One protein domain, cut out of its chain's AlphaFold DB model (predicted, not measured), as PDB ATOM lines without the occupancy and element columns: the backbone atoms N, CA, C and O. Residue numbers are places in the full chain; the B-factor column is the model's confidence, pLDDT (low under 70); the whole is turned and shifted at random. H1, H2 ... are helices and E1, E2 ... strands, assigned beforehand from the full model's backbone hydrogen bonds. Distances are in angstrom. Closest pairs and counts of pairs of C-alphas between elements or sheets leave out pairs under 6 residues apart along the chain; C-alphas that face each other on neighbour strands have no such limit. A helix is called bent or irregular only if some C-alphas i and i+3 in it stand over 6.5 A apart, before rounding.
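Overview. This is residues 90 to 180 of the 211 residues of the protein "Aldo/keto reductase" of Tessaracoccus defluvii (UniProt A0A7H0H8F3). What shape do these atoms make? A small parallel sheet of three strands, E1 E2 E3, is grazed by H3, which H2 touches; H4 and the tail of residues 169 to 180 lead away from it and make much of the length. What is printed? There are 91 residues, with H1 E1 H2 E2 H3 E3 H4 along the chain, mixed in class. How large is it? It is loose and flat, with a radius of gyration of the C-alphas of 17.7 A and spans of 56 by 30 by 15 A.

Along the chain. Where do the helices lie? H1 is residues 90 to 95, from C-alpha 90 at (183.849, 282.791, 184.502); H2 is 109 to 121, 18.5 A long; H3 is 145 to 151; H4 is 163 to 168, ending at C-alpha 168 at (206.398, 270.348, 213.805). And the strands? E1 is residues 101 to 105, 13.8 A; E2 is 129 to 133, 13.5 A; E3 is 155 to 159, 13.1 A.

Arrangement. How do the strands pair? E1 and E2 are parallel at 21 degrees, with N 104 and O 129 3.0 A apart; E2 and E3 are parallel at 26 degrees, with N 157 and O 130 2.8 A apart. E1, H2, E2 and E2, H3, E3 are strand-helix-strand units, parallel neighbour strands joined through a helix, both crossovers right-handed. How do the helices stand? H2, with residues 109 to 113 alone, touches H3, closest at the C-alphas of Ala 109 and Leu 145, 4.7 A, the same way at a tilt of 35.4 degrees, only just steep. H4 is irregular, C-alphas 164 and 167 being 7.8 A apart. Are their backbones complete? Every O i to N i+4 pair is within hydrogen-bond range in H2 and H3, but 1 of 2 in H1 and 0 of 2 in H4, where 2 of 3 O i to N i+3 pairs are.

Size, cuts and confidence. Is it unbroken? The printed part has no cut, and E2 to H3 is the long link. Where is confidence low? Residues 90 to 91 and 175 to 180 are under 70.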
ATOM      1  N   ARG A  90     183.000 283.989 184.560       66.50
ATOM      2  CA  ARG A  90     183.849 282.791 184.502       66.50
ATOM      3  C   ARG A  90     184.103 282.316 183.059       66.50
ATOM      4  O   ARG A  90     185.248 282.138 182.660       66.50
ATOM      5  N   GLY A  91     183.051 282.181 182.252       68.62
ATOM      6  CA  GLY A  91     183.166 281.692 180.869       68.62
ATOM      7  C   GLY A  91     183.965 282.604 179.927       68.62
ATOM      8  O   GLY A  91     184.642 282.119 179.020       68.62
ATOM      9  N   GLU A  92     183.953 283.918 180.161       77.88
ATOM     10  CA  GLU A  92     184.656 284.884 179.308       77.88
ATOM     11  C   GLU A  92     186.171 284.718 179.430       77.88
ATOM     12  O   GLU A  92     186.875 284.659 178.426       77.88
ATOM     13  N   LEU A  93     186.679 284.520 180.648       79.88
ATOM     14  CA  LEU A  93     188.112 284.347 180.894       79.88
ATOM     15  C   LEU A  93     188.695 283.070 180.269       79.88
ATOM     16  O   LEU A  93     189.867 283.068 179.874       79.88
ATOM     17  N   VAL A  94     187.901 281.997 180.174       79.75
ATOM     18  CA  VAL A  94     188.299 280.765 179.463       79.75
ATOM     19  C   VAL A  94     188.294 280.993 177.965       79.75
ATOM     20  O   VAL A  94     189.255 280.634 177.288       79.75
ATOM     21  N   THR A  95     187.242 281.632 177.453       81.00
ATOM     22  CA  THR A  95     187.099 281.929 176.022       81.00
ATOM     23  C   THR A  95     188.233 282.830 175.530       81.00
ATOM     24  O   THR A  95     188.800 282.602 174.463       81.00
ATOM     25  N   GLU A  96     188.635 283.810 176.340       83.06
ATOM     26  CA  GLU A  96     189.782 284.685 176.082       83.06
ATOM     27  C   GLU A  96     191.144 283.985 176.251       83.06
ATOM     28  O   GLU A  96     192.187 284.574 175.959       83.06
ATOM     29  N   GLY A  97     191.170 282.742 176.744       84.69
ATOM     30  CA  GLY A  97     192.386 281.958 176.953       84.69
ATOM     31  C   GLY A  97     193.283 282.478 178.079       84.69
ATOM     32  O   GLY A  97     194.456 282.106 178.144       84.69
ATOM     33  N   LYS A  98     192.757 283.339 178.962       84.25
ATOM     34  CA  LYS A  98     193.501 283.881 180.112       84.25
ATOM     35  C   LYS A  98     193.704 282.831 181.197       84.25
ATOM     36  O   LYS A  98     194.715 282.860 181.893       84.25
ATOM     37  N   ILE A  99     192.754 281.912 181.328       82.44
ATOM     38  CA  ILE A  99     192.784 280.801 182.277       82.44
ATOM     39  C   ILE A  99     192.280 279.538 181.596       82.44
ATOM     40  O   ILE A  99     191.476 279.605 180.669       82.44
ATOM     41  N   ARG A 100     192.774 278.382 182.044       84.88
ATOM     42  CA  ARG A 100     192.349 277.093 181.484       84.88
ATOM     43  C   ARG A 100     191.272 276.411 182.301       84.88
ATOM     44  O   ARG A 100     190.417 275.757 181.725       84.88
ATOM     45  N   TYR A 101     191.347 276.541 183.621       83.31
ATOM     46  CA  TYR A 101     190.455 275.843 184.530       83.31
ATOM     47  C   TYR A 101     190.221 276.636 185.812       83.31
ATOM     48  O   TYR A 101     191.058 277.458 186.205       83.31
ATOM     49  N   PHE A 102     189.118 276.312 186.485       85.62
ATOM     50  CA  PHE A 102     188.706 276.939 187.732       85.62
ATOM     51  C   PHE A 102     188.831 276.014 188.922       85.62
ATOM     52  O   PHE A 102     188.458 274.841 188.862       85.62
ATOM     53  N   GLY A 103     189.255 276.607 190.031       87.94
ATOM     54  CA  GLY A 103     189.083 276.039 191.353       87.94
ATOM     55  C   GLY A 103     188.303 276.974 192.260       87.94
ATOM     56  O   GLY A 103     188.234 278.180 192.010       87.94
ATOM     57  N   HIS A 104     187.767 276.406 193.330       86.88
ATOM     58  CA  HIS A 104     187.208 277.153 194.449       86.88
ATOM     59  C   HIS A 104     188.058 276.906 195.702       86.88
ATOM     60  O   HIS A 104     188.834 275.943 195.750       86.88
ATOM     61  N   SER A 105     187.928 277.756 196.718       86.50
ATOM     62  CA  SER A 105     188.481 277.477 198.040       86.50
ATOM     63  C   SER A 105     187.408 277.593 199.113       86.50
ATOM     64  O   SER A 105     186.468 278.370 198.981       86.50
ATOM     65  N   ASN A 106     187.530 276.788 200.169       85.00
ATOM     66  CA  ASN A 106     186.714 276.913 201.384       85.00
ATOM     67  C   ASN A 106     185.188 276.907 201.186       85.00
ATOM     68  O   ASN A 106     184.466 277.503 201.983       85.00
ATOM     69  N   TYR A 107     184.686 276.231 200.151       89.25
ATOM     70  CA  TYR A 107     183.247 275.982 200.051       89.25
ATOM     71  C   TYR A 107     182.853 274.862 201.009       89.25
ATOM     72  O   TYR A 107     183.625 273.923 201.225       89.25
ATOM     73  N   SER A 108     181.633 274.935 201.535       89.38
ATOM     74  CA  SER A 108     180.983 273.779 202.145       89.38
ATOM     75  C   SER A 108     180.651 272.716 201.087       89.38
ATOM     76  O   SER A 108     180.658 272.988 199.882       89.38
ATOM     77  N   ALA A 109     180.337 271.498 201.534       90.12
ATOM     78  CA  ALA A 109     179.896 270.427 200.640       90.12
ATOM     79  C   ALA A 109     178.650 270.841 199.837       90.12
ATOM     80  O   ALA A 109     178.616 270.689 198.616       90.12
ATOM     81  N   GLU A 110     177.678 271.463 200.503       90.56
ATOM     82  CA  GLU A 110     176.463 271.992 199.876       90.56
ATOM     83  C   GLU A 110     176.767 273.066 198.827       90.56
ATOM     84  O   GLU A 110     176.265 272.999 197.706       90.56
ATOM     85  N   GLN A 111     177.654 274.018 199.132       89.38
ATOM     86  CA  GLN A 111     178.064 275.044 198.168       89.38
ATOM     87  C   GLN A 111     178.766 274.436 196.949       89.38
ATOM     88  O   GLN A 111     178.525 274.867 195.822       89.38
ATOM     89  N   ALA A 112     179.611 273.419 197.146       87.75
ATOM     90  CA  ALA A 112     180.281 272.726 196.048       87.75
ATOM     91  C   ALA A 112     179.279 271.993 195.136       87.75
ATOM     92  O   ALA A 112     179.362 272.127 193.913       87.75
ATOM     93  N   ARG A 113     178.298 271.286 195.717       92.06
ATOM     94  CA  ARG A 113     177.220 270.615 194.969       92.06
ATOM     95  C   ARG A 113     176.356 271.610 194.211       92.06
ATOM     96  O   ARG A 113     176.163 271.457 193.008       92.06
ATOM     97  N   HIS A 114     175.898 272.658 194.890       89.31
ATOM     98  CA  HIS A 114     175.078 273.698 194.283       89.31
ATOM     99  C   HIS A 114     175.817 274.386 193.129       89.31
ATOM    100  O   HIS A 114     175.268 274.559 192.045       89.31
ATOM    101  N   ALA A 115     177.099 274.714 193.305       86.31
ATOM    102  CA  ALA A 115     177.877 275.331 192.242       86.31
ATOM    103  C   ALA A 115     178.121 274.393 191.046       86.31
ATOM    104  O   ALA A 115     178.163 274.860 189.904       86.31
ATOM    105  N   ALA A 116     178.275 273.087 191.283       88.62
ATOM    106  CA  ALA A 116     178.351 272.091 190.217       88.62
ATOM    107  C   ALA A 116     177.022 271.984 189.454       88.62
ATOM    108  O   ALA A 116     177.028 271.979 188.223       88.62
ATOM    109  N   GLN A 117     175.896 271.987 190.171       90.25
ATOM    110  CA  GLN A 117     174.560 271.986 189.582       90.25
ATOM    111  C   GLN A 117     174.324 273.231 188.718       90.25
ATOM    112  O   GLN A 117     173.985 273.103 187.545       90.25
ATOM    113  N   VAL A 118     174.592 274.430 189.244       86.69
ATOM    114  CA  VAL A 118     174.441 275.684 188.484       86.69
ATOM    115  C   VAL A 118     175.320 275.688 187.233       86.69
ATOM    116  O   VAL A 118     174.896 276.148 186.174       86.69
ATOM    117  N   ALA A 119     176.550 275.174 187.322       84.75
ATOM    118  CA  ALA A 119     177.425 275.073 186.160       84.75
ATOM    119  C   ALA A 119     176.842 274.137 185.087       84.75
ATOM    120  O   ALA A 119     176.864 274.489 183.908       84.75
ATOM    121  N   ALA A 120     176.285 272.994 185.498       86.56
ATOM    122  CA  ALA A 120     175.637 272.048 184.597       86.56
ATOM    123  C   ALA A 120     174.392 272.654 183.925       86.56
ATOM    124  O   ALA A 120     174.262 272.571 182.704       86.56
ATOM    125  N   GLU A 121     173.529 273.326 184.689       87.00
ATOM    126  CA  GLU A 121     172.325 274.002 184.182       87.00
ATOM    127  C   GLU A 121     172.661 275.138 183.206       87.00
ATOM    128  O   GLU A 121     171.993 275.315 182.188       87.00
ATOM    129  N   ALA A 122     173.736 275.884 183.474       81.81
ATOM    130  CA  ALA A 122     174.207 276.961 182.608       81.81
ATOM    131  C   ALA A 122     175.022 276.471 181.392       81.81
ATOM    132  O   ALA A 122     175.446 277.292 180.574       81.81
ATOM    133  N   GLY A 123     175.291 275.165 181.273       82.94
ATOM    134  CA  GLY A 123     176.142 274.604 180.219       82.94
ATOM    135  C   GLY A 123     177.598 275.086 180.278       82.94
ATOM    136  O   GLY A 123     178.262 275.179 179.245       82.94
ATOM    137  N   LEU A 124     178.088 275.437 181.471       82.00
ATOM    138  CA  LEU A 124     179.447 275.919 181.712       82.00
ATOM    139  C   LEU A 124     180.329 274.803 182.281       82.00
ATOM    140  O   LEU A 124     179.877 273.977 183.070       82.00
ATOM    141  N   ASP A 125     181.627 274.841 181.973       81.12
ATOM    142  CA  ASP A 125     182.603 273.947 182.607       81.12
ATOM    143  C   ASP A 125     182.613 274.162 184.124       81.12
ATOM    144  O   ASP A 125     182.766 275.300 184.575       81.12
ATOM    145  N   GLY A 126     182.448 273.088 184.902       84.50
ATOM    146  CA  GLY A 126     182.440 273.103 186.367       84.50
ATOM    147  C   GLY A 126     183.792 273.447 187.003       84.50
ATOM    148  O   GLY A 126     184.799 273.679 186.330       84.50
ATOM    149  N   PHE A 127     183.820 273.490 188.336       88.69
ATOM    150  CA  PHE A 127     185.091 273.525 189.057       88.69
ATOM    151  C   PHE A 127     185.813 272.189 188.892       88.69
ATOM    152  O   PHE A 127     185.170 271.148 188.832       88.69
ATOM    153  N   ILE A 128     187.142 272.224 188.828       90.88
ATOM    154  CA  ILE A 128     187.966 271.008 188.733       90.88
ATOM    155  C   ILE A 128     188.818 270.777 189.979       90.88
ATOM    156  O   ILE A 128     189.464 269.741 190.106       90.88
ATOM    157  N   SER A 129     188.890 271.765 190.873       91.00
ATOM    158  CA  SER A 129     189.739 271.694 192.054       91.00
ATOM    159  C   SER A 129     189.167 272.451 193.242       91.00
ATOM    160  O   SER A 129     188.567 273.514 193.071       91.00
ATOM    161  N   SER A 130     189.455 271.946 194.435       91.50
ATOM    162  CA  SER A 130     189.060 272.515 195.716       91.50
ATOM    163  C   SER A 130     190.286 272.749 196.592       91.50
ATOM    164  O   SER A 130     191.057 271.819 196.831       91.50
ATOM    165  N   GLN A 131     190.493 273.979 197.064       92.81
ATOM    166  CA  GLN A 131     191.544 274.294 198.031       92.81
ATOM    167  C   GLN A 131     190.942 274.404 199.436       92.81
ATOM    168  O   GLN A 131     190.099 275.266 199.683       92.81
ATOM    169  N   ILE A 132     191.360 273.530 200.349       91.19
ATOM    170  CA  ILE A 132     190.710 273.367 201.660       91.19
ATOM    171  C   ILE A 132     191.739 273.342 202.784       91.19
ATOM    172  O   ILE A 132     192.865 272.881 202.589       91.19
ATOM    173  N   GLU A 133     191.364 273.816 203.970       91.00
ATOM    174  CA  GLU A 133     192.188 273.620 205.160       91.00
ATOM    175  C   GLU A 133     192.149 272.148 205.541       91.00
ATOM    176  O   GLU A 133     191.070 271.598 205.747       91.00
ATOM    177  N   TYR A 134     193.304 271.501 205.644       92.50
ATOM    178  CA  TYR A 134     193.352 270.114 206.080       92.50
ATOM    179  C   TYR A 134     194.649 269.833 206.822       92.50
ATOM    180  O   TYR A 134     195.748 270.042 206.307       92.50
ATOM    181  N   SER A 135     194.512 269.364 208.057       92.25
ATOM    182  CA  SER A 135     195.631 268.968 208.909       92.25
ATOM    183  C   SER A 135     195.174 267.911 209.907       92.25
ATOM    184  O   SER A 135     193.977 267.729 210.116       92.25
ATOM    185  N   LEU A 136     196.112 267.268 210.606       91.12
ATOM    186  CA  LEU A 136     195.764 266.324 211.677       91.12
ATOM    187  C   LEU A 136     194.898 266.956 212.783       91.12
ATOM    188  O   LEU A 136     194.168 266.244 213.465       91.12
ATOM    189  N   LEU A 137     194.961 268.283 212.948       89.19
ATOM    190  CA  LEU A 137     194.147 269.034 213.909       89.19
ATOM    191  C   LEU A 137     192.816 269.515 213.323       89.19
ATOM    192  O   LEU A 137     191.886 269.796 214.074       89.19
ATOM    193  N   HIS A 138     192.722 269.628 211.999       87.69
ATOM    194  CA  HIS A 138     191.539 270.111 211.300       87.69
ATOM    195  C   HIS A 138     191.099 269.087 210.251       87.69
ATOM    196  O   HIS A 138     191.476 269.161 209.082       87.69
ATOM    197  N   ARG A 139     190.298 268.124 210.720       94.12
ATOM    198  CA  ARG A 139     189.757 266.996 209.942       94.12
ATOM    199  C   ARG A 139     188.281 267.163 209.572       94.12
ATOM    200  O   ARG A 139     187.679 266.258 209.010       94.12
ATOM    201  N   THR A 140     187.694 268.327 209.854       90.31
ATOM    202  CA  THR A 140     186.299 268.653 209.510       90.31
ATOM    203  C   THR A 140     185.937 268.349 208.048       90.31
ATOM    204  O   THR A 140     184.845 267.828 207.827       90.31
ATOM    205  N   PRO A 141     186.814 268.581 207.046       90.38
ATOM    206  CA  PRO A 141     186.481 268.272 205.655       90.38
ATOM    207  C   PRO A 141     186.234 266.790 205.346       90.38
ATOM    208  O   PRO A 141     185.598 266.501 204.337       90.38
ATOM    209  N   GLU A 142     186.713 265.851 206.166       93.12
ATOM    210  CA  GLU A 142     186.541 264.410 205.912       93.12
ATOM    211  C   GLU A 142     185.085 263.959 205.993       93.12
ATOM    212  O   GLU A 142     184.716 262.999 205.325       93.12
ATOM    213  N   ALA A 143     184.268 264.650 206.790       92.81
ATOM    214  CA  ALA A 143     182.885 264.256 207.022       92.81
ATOM    215  C   ALA A 143     182.020 264.406 205.762       92.81
ATOM    216  O   ALA A 143     181.211 263.534 205.460       92.81
ATOM    217  N   GLU A 144     182.192 265.503 205.022       92.12
ATOM    218  CA  GLU A 144     181.288 265.847 203.917       92.12
ATOM    219  C   GLU A 144     182.020 266.341 202.673       92.12
ATOM    220  O   GLU A 144     181.668 265.973 201.552       92.12
ATOM    221  N   LEU A 145     183.052 267.170 202.847       91.56
ATOM    222  CA  LEU A 145     183.679 267.875 201.735       91.56
ATOM    223  C   LEU A 145     184.578 266.961 200.895       91.56
ATOM    224  O   LEU A 145     184.558 267.073 199.675       91.56
ATOM    225  N   LEU A 146     185.332 266.048 201.516       93.75
ATOM    226  CA  LEU A 146     186.161 265.079 200.790       93.75
ATOM    227  C   LEU A 146     185.326 264.051 200.006       93.75
ATOM    228  O   LEU A 146     185.612 263.892 198.818       93.75
ATOM    229  N   PRO A 147     184.280 263.417 200.582       95.81
ATOM    230  CA  PRO A 147     183.369 262.575 199.806       95.81
ATOM    231  C   PRO A 147     182.717 263.343 198.653       95.81
ATOM    232  O   PRO A 147     182.751 262.901 197.512       95.81
ATOM    233  N   THR A 148     182.232 264.560 198.915       94.25
ATOM    234  CA  THR A 148     181.626 265.405 197.873       94.25
ATOM    235  C   THR A 148     182.620 265.761 196.770       94.25
ATOM    236  O   THR A 148     182.270 265.756 195.593       94.25
ATOM    237  N   ALA A 149     183.870 266.065 197.122       93.12
ATOM    238  CA  ALA A 149     184.917 266.319 196.144       93.12
ATOM    239  C   ALA A 149     185.196 265.079 195.287       93.12
ATOM    240  O   ALA A 149     185.395 265.214 194.083       93.12
ATOM    241  N   GLN A 150     185.162 263.885 195.878       95.25
ATOM    242  CA  GLN A 150     185.307 262.630 195.151       95.25
ATOM    243  C   GLN A 150     184.131 262.386 194.193       95.25
ATOM    244  O   GLN A 150     184.371 262.091 193.023       95.25
ATOM    245  N   ASP A 151     182.893 262.588 194.648       95.31
ATOM    246  CA  ASP A 151     181.678 262.418 193.836       95.31
ATOM    247  C   ASP A 151     181.638 263.384 192.643       95.31
ATOM    248  O   ASP A 151     181.266 263.012 191.530       95.31
ATOM    249  N   LEU A 152     182.063 264.631 192.859       92.06
ATOM    250  CA  LEU A 152     182.120 265.671 191.828       92.06
ATOM    251  C   LEU A 152     183.381 265.591 190.946       92.06
ATOM    252  O   LEU A 152     183.518 266.375 190.006       92.06
ATOM    253  N   GLY A 153     184.318 264.681 191.238       93.31
ATOM    254  CA  GLY A 153     185.582 264.551 190.504       93.31
ATOM    255  C   GLY A 153     186.542 265.738 190.680       93.31
ATOM    256  O   GLY A 153     187.310 266.055 189.770       93.31
ATOM    257  N   LEU A 154     186.499 266.416 191.829       92.50
ATOM    258  CA  LEU A 154     187.336 267.571 192.158       92.50
ATOM    259  C   LEU A 154     188.718 267.146 192.680       92.50
ATOM    260  O   LEU A 154     188.842 266.336 193.597       92.50
ATOM    261  N   GLY A 155     189.776 267.778 192.167       94.25
ATOM    262  CA  GLY A 155     191.123 267.665 192.727       94.25
ATOM    263  C   GLY A 155     191.267 268.459 194.027       94.25
ATOM    264  O   GLY A 155     191.060 269.672 194.041       94.25
ATOM    265  N   VAL A 156     191.651 267.803 195.121       93.06
ATOM    266  CA  VAL A 156     191.787 268.449 196.435       93.06
ATOM    267  C   VAL A 156     193.218 268.943 196.665       93.06
ATOM    268  O   VAL A 156     194.178 268.182 196.569       93.06
ATOM    269  N   PHE A 157     193.356 270.222 197.021       93.56
ATOM    270  CA  PHE A 157     194.617 270.871 197.376       93.56
ATOM    271  C   PHE A 157     194.584 271.334 198.839       93.56
ATOM    272  O   PHE A 157     194.058 272.413 199.131       93.56
ATOM    273  N   PRO A 158     195.139 270.549 199.775       91.19
ATOM    274  CA  PRO A 158     195.134 270.917 201.182       91.19
ATOM    275  C   PRO A 158     196.108 272.071 201.463       91.19
ATOM    276  O   PRO A 158     197.261 272.053 201.024       91.19
ATOM    277  N   TYR A 159     195.665 273.059 202.241       90.00
ATOM    278  CA  TYR A 159     196.518 274.097 202.817       90.00
ATOM    279  C   TYR A 159     196.626 273.944 204.345       90.00
ATOM    280  O   TYR A 159     195.796 273.312 204.991       90.00
ATOM    281  N   PHE A 160     197.696 274.509 204.918       89.56
ATOM    282  CA  PHE A 160     198.099 274.350 206.327       89.56
ATOM    283  C   PHE A 160     198.255 272.902 206.838       89.56
ATOM    284  O   PHE A 160     197.858 272.622 207.969       89.56
ATOM    285  N   PRO A 161     198.970 272.006 206.128       88.75
ATOM    286  CA  PRO A 161     199.160 270.624 206.590       88.75
ATOM    287  C   PRO A 161     199.843 270.524 207.966       88.75
ATOM    288  O   PRO A 161     199.596 269.586 208.716       88.75
ATOM    289  N   LEU A 162     200.675 271.513 208.321       90.56
ATOM    290  CA  LEU A 162     201.392 271.575 209.598       90.56
ATOM    291  C   LEU A 162     200.778 272.549 210.617       90.56
ATOM    292  O   LEU A 162     201.449 272.887 211.592       90.56
ATOM    293  N   ALA A 163     199.556 273.045 210.385       86.69
ATOM    294  CA  ALA A 163     198.869 274.005 211.259       86.69
ATOM    295  C   ALA A 163     199.779 275.177 211.694       86.69
ATOM    296  O   ALA A 163     200.035 275.394 212.876       86.69
ATOM    297  N   ASN A 164     200.353 275.890 210.715       85.00
ATOM    298  CA  ASN A 164     201.320 276.981 210.934       85.00
ATOM    299  C   ASN A 164     202.560 276.608 211.772       85.00
ATOM    300  O   ASN A 164     203.175 277.462 212.399       85.00
ATOM    301  N   GLY A 165     202.965 275.338 211.746       85.62
ATOM    302  CA  GLY A 165     204.141 274.856 212.464       85.62
ATOM    303  C   GLY A 165     203.816 274.199 213.804       85.62
ATOM    304  O   GLY A 165     204.714 273.625 214.412       85.62
ATOM    305  N   LEU A 166     202.556 274.196 214.245       85.31
ATOM    306  CA  LEU A 166     202.157 273.538 215.488       85.31
ATOM    307  C   LEU A 166     202.454 272.030 215.464       85.31
ATOM    308  O   LEU A 166     202.920 271.469 216.451       85.31
ATOM    309  N   LEU A 167     202.288 271.392 214.303       86.12
ATOM    310  CA  LEU A 167     202.555 269.964 214.106       86.12
ATOM    311  C   LEU A 167     204.032 269.637 213.823       86.12
ATOM    312  O   LEU A 167     204.352 268.520 213.434       86.12
ATOM    313  N   THR A 168     204.954 270.590 214.008       86.81
ATOM    314  CA  THR A 168     206.398 270.348 213.805       86.81
ATOM    315  C   THR A 168     207.100 269.754 215.028       86.81
ATOM    316  O   THR A 168     208.291 269.469 214.958       86.81
ATOM    317  N   GLY A 169     206.398 269.601 216.158       84.06
ATOM    318  CA  GLY A 169     206.977 269.099 217.413       84.06
ATOM    319  C   GLY A 169     207.853 270.110 218.164       84.06
ATOM    320  O   GLY A 169     208.418 269.781 219.203       84.06
ATOM    321  N   LYS A 170     207.955 271.351 217.667       83.75
ATOM    322  CA  LYS A 170     208.715 272.436 218.309       83.75
ATOM    323  C   LYS A 170     208.061 272.932 219.592       83.75
ATOM    324  O   LYS A 170     208.762 273.348 220.504       83.75
ATOM    325  N   TYR A 171     206.735 272.904 219.659       81.62
ATOM    326  CA  TYR A 171     205.980 273.421 220.794       81.62
ATOM    327  C   TYR A 171     205.755 272.320 221.826       81.62
ATOM    328  O   TYR A 171     205.232 271.252 221.510       81.62
ATOM    329  N   THR A 172     206.148 272.591 223.067       79.69
ATOM    330  CA  THR A 172     205.889 271.717 224.218       79.69
ATOM    331  C   THR A 172     204.665 272.197 224.997       79.69
ATOM    332  O   THR A 172     204.306 273.373 224.939       79.69
ATOM    333  N   ARG A 173     204.017 271.293 225.745       77.69
ATOM    334  CA  ARG A 173     202.838 271.620 226.571       77.69
ATOM    335  C   ARG A 173     203.130 272.703 227.618       77.69
ATOM    336  O   ARG A 173     202.220 273.440 227.970       77.69
ATOM    337  N   ASP A 174     204.388 272.830 228.034       78.69
ATOM    338  CA  ASP A 174     204.846 273.786 229.047       78.69
ATOM    339  C   ASP A 174     205.351 275.116 228.447       78.69
ATOM    340  O   ASP A 174     205.890 275.958 229.160       78.69
ATOM    341  N   GLY A 175     205.165 275.339 227.139       64.00
ATOM    342  CA  GLY A 175     205.404 276.642 226.505       64.00
ATOM    343  C   GLY A 175     206.819 276.894 225.985       64.00
ATOM    344  O   GLY A 175     207.137 278.025 225.627       64.00
ATOM    345  N   GLY A 176     207.666 275.867 225.900       60.88
ATOM    346  CA  GLY A 176     209.000 275.978 225.306       60.88
ATOM    347  C   GLY A 176     209.008 275.647 223.812       60.88
ATOM    348  O   GLY A 176     208.544 274.568 223.429       60.88
ATOM    349  N   GLU A 177     209.572 276.539 222.990       60.22
ATOM    350  CA  GLU A 177     210.007 276.228 221.622       60.22
ATOM    351  C   GLU A 177     211.324 275.431 221.676       60.22
ATOM    352  O   GLU A 177     212.367 275.950 222.077       60.22
ATOM    353  N   ARG A 178     211.313 274.159 221.261       52.16
ATOM    354  CA  ARG A 178     212.541 273.398 220.991       52.16
ATOM    355  C   ARG A 178     213.089 273.820 219.627       52.16
ATOM    356  O   ARG A 178     212.612 273.358 218.594       52.16
ATOM    357  N   GLY A 179     214.112 274.672 219.642       48.09
ATOM    358  CA  GLY A 179     214.857 275.082 218.447       48.09
ATOM    359  C   GLY A 179     214.265 276.324 217.780       48.09
ATOM    360  O   GLY A 179     213.141 276.314 217.284       48.09
ATOM    361  N   GLY A 180     215.049 277.402 217.804       45.56
ATOM    362  CA  GLY A 180     214.612 278.768 217.542       45.56
ATOM    363  C   GLY A 180     214.101 279.101 216.135       45.56
ATOM    364  O   GLY A 180     214.292 278.387 215.151       45.56
TER     365      GLY A 180